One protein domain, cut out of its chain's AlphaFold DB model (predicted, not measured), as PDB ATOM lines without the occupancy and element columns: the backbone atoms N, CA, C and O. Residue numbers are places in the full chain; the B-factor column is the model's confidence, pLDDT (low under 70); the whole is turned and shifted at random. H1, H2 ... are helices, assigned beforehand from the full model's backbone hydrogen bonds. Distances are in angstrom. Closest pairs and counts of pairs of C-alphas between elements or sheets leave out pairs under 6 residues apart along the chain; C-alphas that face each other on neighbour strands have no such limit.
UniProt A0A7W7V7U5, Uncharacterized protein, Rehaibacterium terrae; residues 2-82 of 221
ATOM      1  N   ARG A   2     195.723 151.029 147.577       33.03
ATOM      2  CA  ARG A   2     195.039 152.027 148.459       33.03
ATOM      3  C   ARG A   2     193.781 151.520 149.201       33.03
ATOM      4  O   ARG A   2     193.601 151.836 150.373       33.03
ATOM      5  N   ALA A   3     192.955 150.683 148.568       31.06
ATOM      6  CA  ALA A   3     191.772 150.081 149.199       31.06
ATOM      7  C   ALA A   3     192.100 148.963 150.216       31.06
ATOM      8  O   ALA A   3     191.345 148.749 151.165       31.06
ATOM      9  N   GLU A   4     193.235 148.280 150.058       41.50
ATOM     10  CA  GLU A   4     193.696 147.231 150.976       41.50
ATOM     11  C   GLU A   4     194.262 147.844 152.254       41.50
ATOM     12  O   GLU A   4     193.943 147.367 153.336       41.50
ATOM     13  N   HIS A   5     194.986 148.966 152.164       39.31
ATOM     14  CA  HIS A   5     195.529 149.663 153.337       39.31
ATOM     15  C   HIS A   5     194.428 150.174 154.288       39.31
ATOM     16  O   HIS A   5     194.575 150.092 155.508       39.31
ATOM     17  N   HIS A   6     193.278 150.617 153.762       39.62
ATOM     18  CA  HIS A   6     192.126 151.011 154.589       39.62
ATOM     19  C   HIS A   6     191.424 149.822 155.262       39.62
ATOM     20  O   HIS A   6     190.949 149.954 156.394       39.62
ATOM     21  N   ARG A   7     191.378 148.654 154.602       48.81
ATOM     22  CA  ARG A   7     190.863 147.415 155.204       48.81
ATOM     23  C   ARG A   7     191.839 146.894 156.262       48.81
ATOM     24  O   ARG A   7     191.434 146.712 157.401       48.81
ATOM     25  N   LEU A   8     193.131 146.795 155.950       47.09
ATOM     26  CA  LEU A   8     194.202 146.375 156.866       47.09
ATOM     27  C   LEU A   8     194.289 147.248 158.125       47.09
ATOM     28  O   LEU A   8     194.428 146.720 159.229       47.09
ATOM     29  N   GLY A   9     194.090 148.563 157.983       48.06
ATOM     30  CA  GLY A   9     193.997 149.489 159.109       48.06
ATOM     31  C   GLY A   9     192.908 149.101 160.113       48.06
ATOM     32  O   GLY A   9     193.160 149.130 161.312       48.06
ATOM     33  N   ARG A  10     191.726 148.659 159.659       51.31
ATOM     34  CA  ARG A  10     190.636 148.186 160.537       51.31
ATOM     35  C   ARG A  10     190.883 146.784 161.114       51.31
ATOM     36  O   ARG A  10     190.413 146.487 162.209       51.31
ATOM     37  N   LEU A  11     191.654 145.950 160.418       48.28
ATOM     38  CA  LEU A  11     191.930 144.552 160.783       48.28
ATOM     39  C   LEU A  11     193.010 144.392 161.862       48.28
ATOM     40  O   LEU A  11     192.982 143.431 162.632       48.28
ATOM     41  N   LEU A  12     193.911 145.367 161.997       52.69
ATOM     42  CA  LEU A  12     194.955 145.398 163.030       52.69
ATOM     43  C   LEU A  12     194.420 145.596 164.464       52.69
ATOM     44  O   LEU A  12     195.205 145.586 165.409       52.69
ATOM     45  N   ALA A  13     193.107 145.742 164.661       47.84
ATOM     46  CA  ALA A  13     192.489 145.876 165.982       47.84
ATOM     47  C   ALA A  13     192.255 144.533 166.718       47.84
ATOM     48  O   ALA A  13     191.831 144.550 167.872       47.84
ATOM     49  N   TRP A  14     192.535 143.377 166.097       48.62
ATOM     50  CA  TRP A  14     191.928 142.099 166.512       48.62
ATOM     51  C   TRP A  14     192.850 140.947 166.930       48.62
ATOM     52  O   TRP A  14     192.400 139.806 167.001       48.62
ATOM     53  N   LEU A  15     194.108 141.200 167.294       54.97
ATOM     54  CA  LEU A  15     194.989 140.140 167.808       54.97
ATOM     55  C   LEU A  15     195.591 140.501 169.170       54.97
ATOM     56  O   LEU A  15     196.499 141.324 169.297       54.97
ATOM     57  N   LEU A  16     195.019 139.868 170.196       42.78
ATOM     58  CA  LEU A  16     195.364 139.976 171.610       42.78
ATOM     59  C   LEU A  16     196.588 139.108 171.939       42.78
ATOM     60  O   LEU A  16     196.506 137.889 172.046       42.78
ATOM     61  N   LEU A  17     197.718 139.766 172.163       44.88
ATOM     62  CA  LEU A  17     198.857 139.261 172.933       44.88
ATOM     63  C   LEU A  17     199.463 140.478 173.650       44.88
ATOM     64  O   LEU A  17     199.749 141.468 172.970       44.88
ATOM     65  N   PRO A  18     199.624 140.471 174.987       47.41
ATOM     66  CA  PRO A  18     200.283 141.567 175.673       47.41
ATOM     67  C   PRO A  18     201.789 141.426 175.440       47.41
ATOM     68  O   PRO A  18     202.372 140.393 175.759       47.41
ATOM     69  N   ALA A  19     202.414 142.447 174.863       49.75
ATOM     70  CA  ALA A  19     203.860 142.605 174.917       49.75
ATOM     71  C   ALA A  19     204.153 143.617 176.027       49.75
ATOM     72  O   ALA A  19     203.782 144.785 175.908       49.75
ATOM     73  N   LEU A  20     204.767 143.159 177.119       50.28
ATOM     74  CA  LEU A  20     205.423 144.054 178.068       50.28
ATOM     75  C   LEU A  20     206.660 144.636 177.376       50.28
ATOM     76  O   LEU A  20     207.524 143.877 176.946       50.28
ATOM     77  N   ALA A  21     206.758 145.960 177.287       46.38
ATOM     78  CA  ALA A  21     208.023 146.629 177.006       46.38
ATOM     79  C   ALA A  21     208.022 148.038 177.616       46.38
ATOM     80  O   ALA A  21     207.285 148.917 177.173       46.38
ATOM     81  N   LEU A  22     208.868 148.237 178.629       50.62
ATOM     82  CA  LEU A  22     209.377 149.549 179.021       50.62
ATOM     83  C   LEU A  22     210.567 149.870 178.108       50.62
ATOM     84  O   LEU A  22     211.630 149.272 178.250       50.62
ATOM     85  N   ALA A  23     210.379 150.794 177.168       38.16
ATOM     86  CA  ALA A  23     211.449 151.465 176.430       38.16
ATOM     87  C   ALA A  23     210.922 152.802 175.874       38.16
ATOM     88  O   ALA A  23     209.747 152.900 175.512       38.16
ATOM     89  N   ALA A  24     211.789 153.822 175.820       44.34
ATOM     90  CA  ALA A  24     211.530 155.121 175.184       44.34
ATOM     91  C   ALA A  24     210.939 154.941 173.767       44.34
ATOM     92  O   ALA A  24     211.277 153.951 173.115       44.34
ATOM     93  N   PRO A  25     210.057 155.842 173.278       47.47
ATOM     94  CA  PRO A  25     209.273 155.574 172.078       47.47
ATOM     95  C   PRO A  25     210.216 155.393 170.882       47.47
ATOM     96  O   PRO A  25     210.869 156.357 170.481       47.47
ATOM     97  N   PRO A  26     210.316 154.186 170.296       54.81
ATOM     98  CA  PRO A  26     211.097 154.022 169.087       54.81
ATOM     99  C   PRO A  26     210.444 154.881 168.005       54.81
ATOM    100  O   PRO A  26     209.223 154.824 167.816       54.81
ATOM    101  N   THR A  27     211.236 155.668 167.277       67.38
ATOM    102  CA  THR A  27     210.801 156.182 165.976       67.38
ATOM    103  C   THR A  27     210.285 154.996 165.170       67.38
ATOM    104  O   THR A  27     211.023 154.044 164.925       67.38
ATOM    105  N   LEU A  28     208.991 155.017 164.832       69.75
ATOM    106  CA  LEU A  28     208.344 153.942 164.081       69.75
ATOM    107  C   LEU A  28     209.128 153.689 162.788       69.75
ATOM    108  O   LEU A  28     209.369 154.630 162.035       69.75
ATOM    109  N   ASP A  29     209.496 152.435 162.531       81.00
ATOM    110  CA  ASP A  29     210.031 151.989 161.239       81.00
ATOM    111  C   ASP A  29     209.117 152.493 160.095       81.00
ATOM    112  O   ASP A  29     207.888 152.464 160.251       81.00
ATOM    113  N   PRO A  30     209.665 152.995 158.969       83.75
ATOM    114  CA  PRO A  30     208.882 153.454 157.823       83.75
ATOM    115  C   PRO A  30     207.767 152.497 157.371       83.75
ATOM    116  O   PRO A  30     206.645 152.955 157.155       83.75
ATOM    117  N   ALA A  31     208.025 151.186 157.307       83.44
ATOM    118  CA  ALA A  31     207.028 150.199 156.883       83.44
ATOM    119  C   ALA A  31     205.880 150.064 157.902       83.44
ATOM    120  O   ALA A  31     204.704 149.944 157.552       83.44
ATOM    121  N   LEU A  32     206.210 150.148 159.193       84.00
ATOM    122  CA  LEU A  32     205.230 150.207 160.278       84.00
ATOM    123  C   LEU A  32     204.404 151.496 160.224       84.00
ATOM    124  O   LEU A  32     203.195 151.457 160.449       84.00
ATOM    125  N   ARG A  33     205.043 152.634 159.932       86.12
ATOM    126  CA  ARG A  33     204.379 153.939 159.832       86.12
ATOM    127  C   ARG A  33     203.352 153.960 158.706       86.12
ATOM    128  O   ARG A  33     202.252 154.460 158.917       86.12
ATOM    129  N   GLU A  34     203.688 153.395 157.549       86.62
ATOM    130  CA  GLU A  34     202.765 153.286 156.417       86.62
ATOM    131  C   GLU A  34     201.538 152.439 156.776       86.62
ATOM    132  O   GLU A  34     200.399 152.873 156.598       86.62
ATOM    133  N   LEU A  35     201.751 151.265 157.372       86.38
ATOM    134  CA  LEU A  35     200.660 150.366 157.744       86.38
ATOM    135  C   LEU A  35     199.749 150.958 158.837       86.38
ATOM    136  O   LEU A  35     198.540 150.716 158.856       86.38
ATOM    137  N   LEU A  36     200.321 151.752 159.742       88.31
ATOM    138  CA  LEU A  36     199.600 152.418 160.822       88.31
ATOM    139  C   LEU A  36     199.063 153.802 160.442       88.31
ATOM    140  O   LEU A  36     198.411 154.421 161.282       88.31
ATOM    141  N   ALA A  37     199.257 154.274 159.204       86.56
ATOM    142  CA  ALA A  37     198.839 155.604 158.751       86.56
ATOM    143  C   ALA A  37     197.394 155.991 159.140       86.56
ATOM    144  O   ALA A  37     197.205 157.101 159.644       86.56
ATOM    145  N   PRO A  38     196.379 155.102 159.041       86.06
ATOM    146  CA  PRO A  38     195.007 155.423 159.454       86.06
ATOM    147  C   PRO A  38     194.840 155.741 160.951       86.06
ATOM    148  O   PRO A  38     193.844 156.337 161.354       86.06
ATOM    149  N   TRP A  39     195.790 155.311 161.779       83.19
ATOM    150  CA  TRP A  39     195.787 155.481 163.232       83.19
ATOM    151  C   TRP A  39     196.685 156.625 163.695       83.19
ATOM    152  O   TRP A  39     196.536 157.064 164.834       83.19
ATOM    153  N   LEU A  40     197.575 157.134 162.835       83.25
ATOM    154  CA  LEU A  40     198.535 158.179 163.205       83.25
ATOM    155  C   LEU A  40     197.845 159.471 163.657       83.25
ATOM    156  O   LEU A  40     198.257 160.063 164.645       83.25
ATOM    157  N   ALA A  41     196.736 159.850 163.014       82.69
ATOM    158  CA  ALA A  41     195.967 161.046 163.373       82.69
ATOM    159  C   ALA A  41     195.370 161.005 164.794       82.69
ATOM    160  O   ALA A  41     195.014 162.041 165.341       82.69
ATOM    161  N   ARG A  42     195.241 159.813 165.389       84.88
ATOM    162  CA  ARG A  42     194.753 159.612 166.762       84.88
ATOM    163  C   ARG A  42     195.799 158.959 167.660       84.88
ATOM    164  O   ARG A  42     195.455 158.424 168.705       84.88
ATOM    165  N   TRP A  43     197.062 158.936 167.240       84.81
ATOM    166  CA  TRP A  43     198.098 158.153 167.910       84.81
ATOM    167  C   TRP A  43     198.305 158.585 169.361       84.81
ATOM    168  O   TRP A  43     198.407 157.735 170.244       84.81
ATOM    169  N   ASP A  44     198.287 159.893 169.607       85.19
ATOM    170  CA  ASP A  44     198.500 160.468 170.935       85.19
ATOM    171  C   ASP A  44     197.304 160.265 171.873       85.19
ATOM    172  O   ASP A  44     197.475 160.255 173.090       85.19
ATOM    173  N   SER A  45     196.105 160.014 171.331       86.38
ATOM    174  CA  SER A  45     194.931 159.659 172.136       86.38
ATOM    175  C   SER A  45     194.873 158.169 172.490       86.38
ATOM    176  O   SER A  45     193.975 157.750 173.217       86.38
ATOM    177  N   LEU A  46     195.768 157.337 171.946       86.00
ATOM    178  CA  LEU A  46     195.832 155.911 172.259       86.00
ATOM    179  C   LEU A  46     196.695 155.674 173.503       86.00
ATOM    180  O   LEU A  46     197.851 156.105 173.581       86.00
ATOM    181  N   ASP A  47     196.173 154.894 174.451       88.19
ATOM    182  CA  ASP A  47     196.962 154.442 175.595       88.19
ATOM    183  C   ASP A  47     198.190 153.618 175.148       88.19
ATOM    184  O   ASP A  47     198.280 153.120 174.016       88.19
ATOM    185  N   ALA A  48     199.179 153.491 176.035       85.50
ATOM    186  CA  ALA A  48     200.427 152.791 175.727       85.50
ATOM    187  C   ALA A  48     200.194 151.327 175.305       85.50
ATOM    188  O   ALA A  48     200.857 150.826 174.395       85.50
ATOM    189  N   GLY A  49     199.207 150.656 175.905       85.19
ATOM    190  CA  GLY A  49     198.835 149.289 175.553       85.19
ATOM    191  C   GLY A  49     198.216 149.192 174.157       85.19
ATOM    192  O   GLY A  49     198.543 148.281 173.400       85.19
ATOM    193  N   ALA A  50     197.351 150.131 173.778       84.88
ATOM    194  CA  ALA A  50     196.744 150.211 172.455       84.88
ATOM    195  C   ALA A  50     197.798 150.443 171.367       84.88
ATOM    196  O   ALA A  50     197.799 149.736 170.355       84.88
ATOM    197  N   ARG A  51     198.745 151.356 171.611       87.38
ATOM    198  CA  ARG A  51     199.886 151.590 170.715       87.38
ATOM    199  C   ARG A  51     200.757 150.342 170.568       87.38
ATOM    200  O   ARG A  51     201.045 149.935 169.442       87.38
ATOM    201  N   ALA A  52     201.099 149.683 171.676       87.38
ATOM    202  CA  ALA A  52     201.880 148.446 171.659       87.38
ATOM    203  C   ALA A  52     201.174 147.315 170.885       87.38
ATOM    204  O   ALA A  52     201.814 146.609 170.103       87.38
ATOM    205  N   ARG A  53     199.847 147.174 171.033       83.69
ATOM    206  CA  ARG A  53     199.041 146.193 170.281       83.69
ATOM    207  C   ARG A  53     199.075 146.458 168.777       83.69
ATOM    208  O   ARG A  53     199.359 145.535 168.015       83.69
ATOM    209  N   LEU A  54     198.832 147.699 168.350       86.50
ATOM    210  CA  LEU A  54     198.862 148.078 166.933       86.50
ATOM    211  C   LEU A  54     200.239 147.828 166.308       86.50
ATOM    212  O   LEU A  54     200.327 147.203 165.252       86.50
ATOM    213  N   GLN A  55     201.314 148.233 166.990       88.56
ATOM    214  CA  GLN A  55     202.684 147.964 166.544       88.56
ATOM    215  C   GLN A  55     202.981 146.462 166.471       88.56
ATOM    216  O   GLN A  55     203.564 145.995 165.497       88.56
ATOM    217  N   GLY A  56     202.575 145.686 167.480       89.00
ATOM    218  CA  GLY A  56     202.757 144.234 167.492       89.00
ATOM    219  C   GLY A  56     202.019 143.538 166.345       89.00
ATOM    220  O   GLY A  56     202.587 142.666 165.692       89.00
ATOM    221  N   ASN A  57     200.782 143.952 166.063       87.75
ATOM    222  CA  ASN A  57     199.996 143.439 164.939       87.75
ATOM    223  C   ASN A  57     200.630 143.799 163.593       87.75
ATOM    224  O   ASN A  57     200.734 142.941 162.720       87.75
ATOM    225  N   ALA A  58     201.113 145.033 163.457       87.88
ATOM    226  CA  ALA A  58     201.791 145.496 162.257       87.88
ATOM    227  C   ALA A  58     203.086 144.713 161.990       87.88
ATOM    228  O   ALA A  58     203.292 144.239 160.877       87.88
ATOM    229  N   ARG A  59     203.914 144.482 163.020       89.88
ATOM    230  CA  ARG A  59     205.118 143.638 162.901       89.88
ATOM    231  C   ARG A  59     204.776 142.211 162.478       89.88
ATOM    232  O   ARG A  59     205.434 141.675 161.595       89.88
ATOM    233  N   ARG A  60     203.732 141.611 163.066       90.38
ATOM    234  CA  ARG A  60     203.265 140.270 162.672       90.38
ATOM    235  C   ARG A  60     202.829 140.224 161.212       90.38
ATOM    236  O   ARG A  60     203.206 139.294 160.520       90.38
ATOM    237  N   TRP A  61     202.072 141.218 160.753       88.62
ATOM    238  CA  TRP A  61     201.642 141.305 159.357       88.62
ATOM    239  C   TRP A  61     202.823 141.419 158.389       88.62
ATOM    240  O   TRP A  61     202.871 140.712 157.386       88.62
ATOM    241  N   LEU A  62     203.796 142.276 158.709       89.56
ATOM    242  CA  LEU A  62     204.993 142.459 157.887       89.56
ATOM    243  C   LEU A  62     205.864 141.195 157.832       89.56
ATOM    244  O   LEU A  62     206.472 140.937 156.799       89.56
ATOM    245  N   ALA A  63     205.882 140.401 158.907       91.94
ATOM    246  CA  ALA A  63     206.604 139.132 158.971       91.94
ATOM    247  C   ALA A  63     205.935 137.983 158.191       91.94
ATOM    248  O   ALA A  63     206.580 136.961 157.972       91.94
ATOM    249  N   LEU A  64     204.664 138.120 157.787       92.88
ATOM    250  CA  LEU A  64     204.003 137.131 156.932       92.88
ATOM    251  C   LEU A  64     204.516 137.244 155.494       92.88
ATOM    252  O   LEU A  64     204.639 138.349 154.953       92.88
ATOM    253  N   ASP A  65     204.745 136.091 154.875       93.44
ATOM    254  CA  ASP A  65     204.919 135.954 153.434       93.44
ATOM    255  C   ASP A  65     203.570 136.086 152.703       93.44
ATOM    256  O   ASP A  65     202.516 136.286 153.313       93.44
ATOM    257  N   GLU A  66     203.588 136.006 151.374       92.50
ATOM    258  CA  GLU A  66     202.376 136.205 150.574       92.50
ATOM    259  C   GLU A  66     201.299 135.156 150.883       92.50
ATOM    260  O   GLU A  66     200.136 135.502 151.094       92.50
ATOM    261  N   ALA A  67     201.690 133.886 151.014       94.44
ATOM    262  CA  ALA A  67     200.772 132.814 151.384       94.44
ATOM    263  C   ALA A  67     200.145 133.060 152.769       94.44
ATOM    264  O   ALA A  67     198.925 132.962 152.931       94.44
ATOM    265  N   GLY A  68     200.951 133.455 153.760       92.75
ATOM    266  CA  GLY A  68     200.485 133.784 155.102       92.75
ATOM    267  C   GLY A  68     199.559 135.001 155.142       92.75
ATOM    268  O   GLY A  68     198.605 135.023 155.928       92.75
ATOM    269  N   ARG A  69     199.791 136.006 154.286       91.69
ATOM    270  CA  ARG A  69     198.902 137.171 154.138       91.69
ATOM    271  C   ARG A  69     197.564 136.786 153.522       91.69
ATOM    272  O   ARG A  69     196.532 137.213 154.042       91.69
ATOM    273  N   ILE A  70     197.566 135.959 152.475       92.88
ATOM    274  CA  ILE A  70     196.344 135.441 151.845       92.88
ATOM    275  C   ILE A  70     195.515 134.657 152.868       92.88
ATOM    276  O   ILE A  70     194.332 134.953 153.048       92.88
ATOM    277  N   ASP A  71     196.134 133.726 153.599       93.69
ATOM    278  CA  ASP A  71     195.439 132.945 154.627       93.69
ATOM    279  C   ASP A  71     194.901 133.847 155.754       93.69
ATOM    280  O   ASP A  71     193.751 133.726 156.179       93.69
ATOM    281  N   PHE A  72     195.678 134.841 156.196       89.69
ATOM    282  CA  PHE A  72     195.202 135.825 157.168       89.69
ATOM    283  C   PHE A  72     193.961 136.581 156.686       89.69
ATOM    284  O   PHE A  72     192.991 136.700 157.440       89.69
ATOM    285  N   LEU A  73     193.974 137.079 155.448       90.31
ATOM    286  CA  LEU A  73     192.848 137.809 154.872       90.31
ATOM    287  C   LEU A  73     191.614 136.916 154.704       90.31
ATOM    288  O   LEU A  73     190.501 137.373 154.968       90.31
ATOM    289  N   ALA A  74     191.797 135.641 154.354       92.31
ATOM    290  CA  ALA A  74     190.710 134.669 154.284       92.31
ATOM    291  C   ALA A  74     190.058 134.442 155.659       92.31
ATOM    292  O   ALA A  74     188.834 134.525 155.790       92.31
ATOM    293  N   ARG A  75     190.858 134.247 156.719       91.50
ATOM    294  CA  ARG A  75     190.348 134.096 158.098       91.50
ATOM    295  C   ARG A  75     189.626 135.349 158.588       91.50
ATOM    296  O   ARG A  75     188.610 135.254 159.273       91.50
ATOM    297  N   VAL A  76     190.140 136.522 158.229       89.12
ATOM    298  CA  VAL A  76     189.489 137.805 158.501       89.12
ATOM    299  C   VAL A  76     188.130 137.894 157.811       89.12
ATOM    300  O   VAL A  76     187.152 138.249 158.462       89.12
ATOM    301  N   ALA A  77     188.055 137.579 156.518       90.62
ATOM    302  CA  ALA A  77     186.806 137.638 155.768       90.62
ATOM    303  C   ALA A  77     185.776 136.658 156.347       90.62
ATOM    304  O   ALA A  77     184.621 137.026 156.553       90.62
ATOM    305  N   ALA A  78     186.216 135.448 156.705       92.81
ATOM    306  CA  ALA A  78     185.385 134.465 157.389       92.81
ATOM    307  C   ALA A  78     184.873 134.982 158.744       92.81
ATOM    308  O   ALA A  78     183.714 134.762 159.082       92.81
ATOM    309  N   TRP A  79     185.706 135.694 159.510       91.12
ATOM    310  CA  TRP A  79     185.294 136.324 160.767       91.12
ATOM    311  C   TRP A  79     184.297 137.469 160.560       91.12
ATOM    312  O   TRP A  79     183.302 137.540 161.277       91.12
ATOM    313  N   GLU A  80     184.542 138.362 159.600       91.50
ATOM    314  CA  GLU A  80     183.661 139.493 159.271       91.50
ATOM    315  C   GLU A  80     182.283 139.021 158.780       91.50
ATOM    316  O   GLU A  80     181.279 139.662 159.084       91.50
ATOM    317  N   ALA A  81     182.230 137.877 158.091       94.62
ATOM    318  CA  ALA A  81     180.992 137.252 157.629       94.62
ATOM    319  C   ALA A  81     180.144 136.639 158.761       94.62
ATOM    320  O   ALA A  81     178.971 136.327 158.548       94.62
ATOM    321  N   LEU A  82     180.700 136.458 159.967       93.75
ATOM    322  CA  LEU A  82     179.942 135.916 161.095       93.75
ATOM    323  C   LEU A  82     178.876 136.915 161.581       93.75
ATOM    324  O   LEU A  82     179.175 138.103 161.780       93.75
TER     325      LEU A  82
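AT A GLANCE: This is residues 2 to 82 of the 221 residues of an uncharacterized protein of Rehaibacterium terrae (UniProt A0A7W7V7U5). A long helix, H4, runs near the middle of the model; the short helix H2 crosses it on one side, with H1 and H3 beyond, and H5 makes a corner with the last part of H4. A long stretch with no named element, residues 12 to 29, swings round H4 on its way from H1 to H2. The printed part has 81 residues with five named helices in the order H1, H2, H3, H4, H5 and no named strand; its class is all helix. The whole is compact, with a radius of gyration of the C-alphas of 13.0 A and spans of 37 by 26 by 25 A.

HOW THE PARTS SIT: H1, residues 2 to 11, only just touches H2, residues 30 to 35, with 3 pairs of C-alphas within 8 A; the closest C-alphas are those of His 5 and Leu 35, 6.8 A apart. Their lines are about perpendicular, at 80 degrees. H1 also touches H3, residues 37 to 40, where the closest C-alphas, those of Gly 9 and Pro 38, are 6.0 A apart. H2 and H3 are close but not clearly touching, at 8.0 A between the C-alphas of Arg 33 and Leu 40. H2 touches H4, residues 48 to 63, about perpendicular at 80 degrees; the closest C-alphas are those of Leu 32 and Ala 58, 6.2 A apart. H4 touches H2 with residues 55 to 59 alone. H1 and H4 are near each other, with 6 pairs of C-alphas within 10 A, while H3 and H4 are apart. H5, residues 66 to 80, is close to H4 but not clearly touching, with the closest C-alphas, those of Trp 61 and Arg 69, 7.2 A apart, at a steep tilt of 50 degrees, opposite ways. H5 is also close to H1 but not clearly touching, at 7.5 A between the C-alphas of Leu 11 and Val 76, at a steep tilt of 63 degrees, the same way. H5 is apart from H2 and H3. In H2, H4 and H5 every O i to N i+4 pair is within hydrogen-bond range, in H1 4 of 6 are, and H3 is too short for such a pair.

IN THESE COORDINATES: H1 begins at C-alpha 2, (195.039, 152.027, 148.459), and is 14.7 A long to C-alpha 11. H2 measures 8.8 A and H3 5.2 A from first to last C-alpha. H4 is 22.5 A long and begins at C-alpha 48, (200.427, 152.791, 175.727). H5 is 20.9 A long and ends at C-alpha 80, (183.661, 139.493, 159.271).

THE WHOLE: The two C-alphas farthest apart, those of Ala 24 and Leu 82, are 39.6 A apart. The printed part has no cut. The link from H1 to H2 is long, with 18 residues; those from H2 to H3 and from H4 to H5 are tight. The mean pLDDT of the printed part is 74.8, and residues 2 to 28 are under 70.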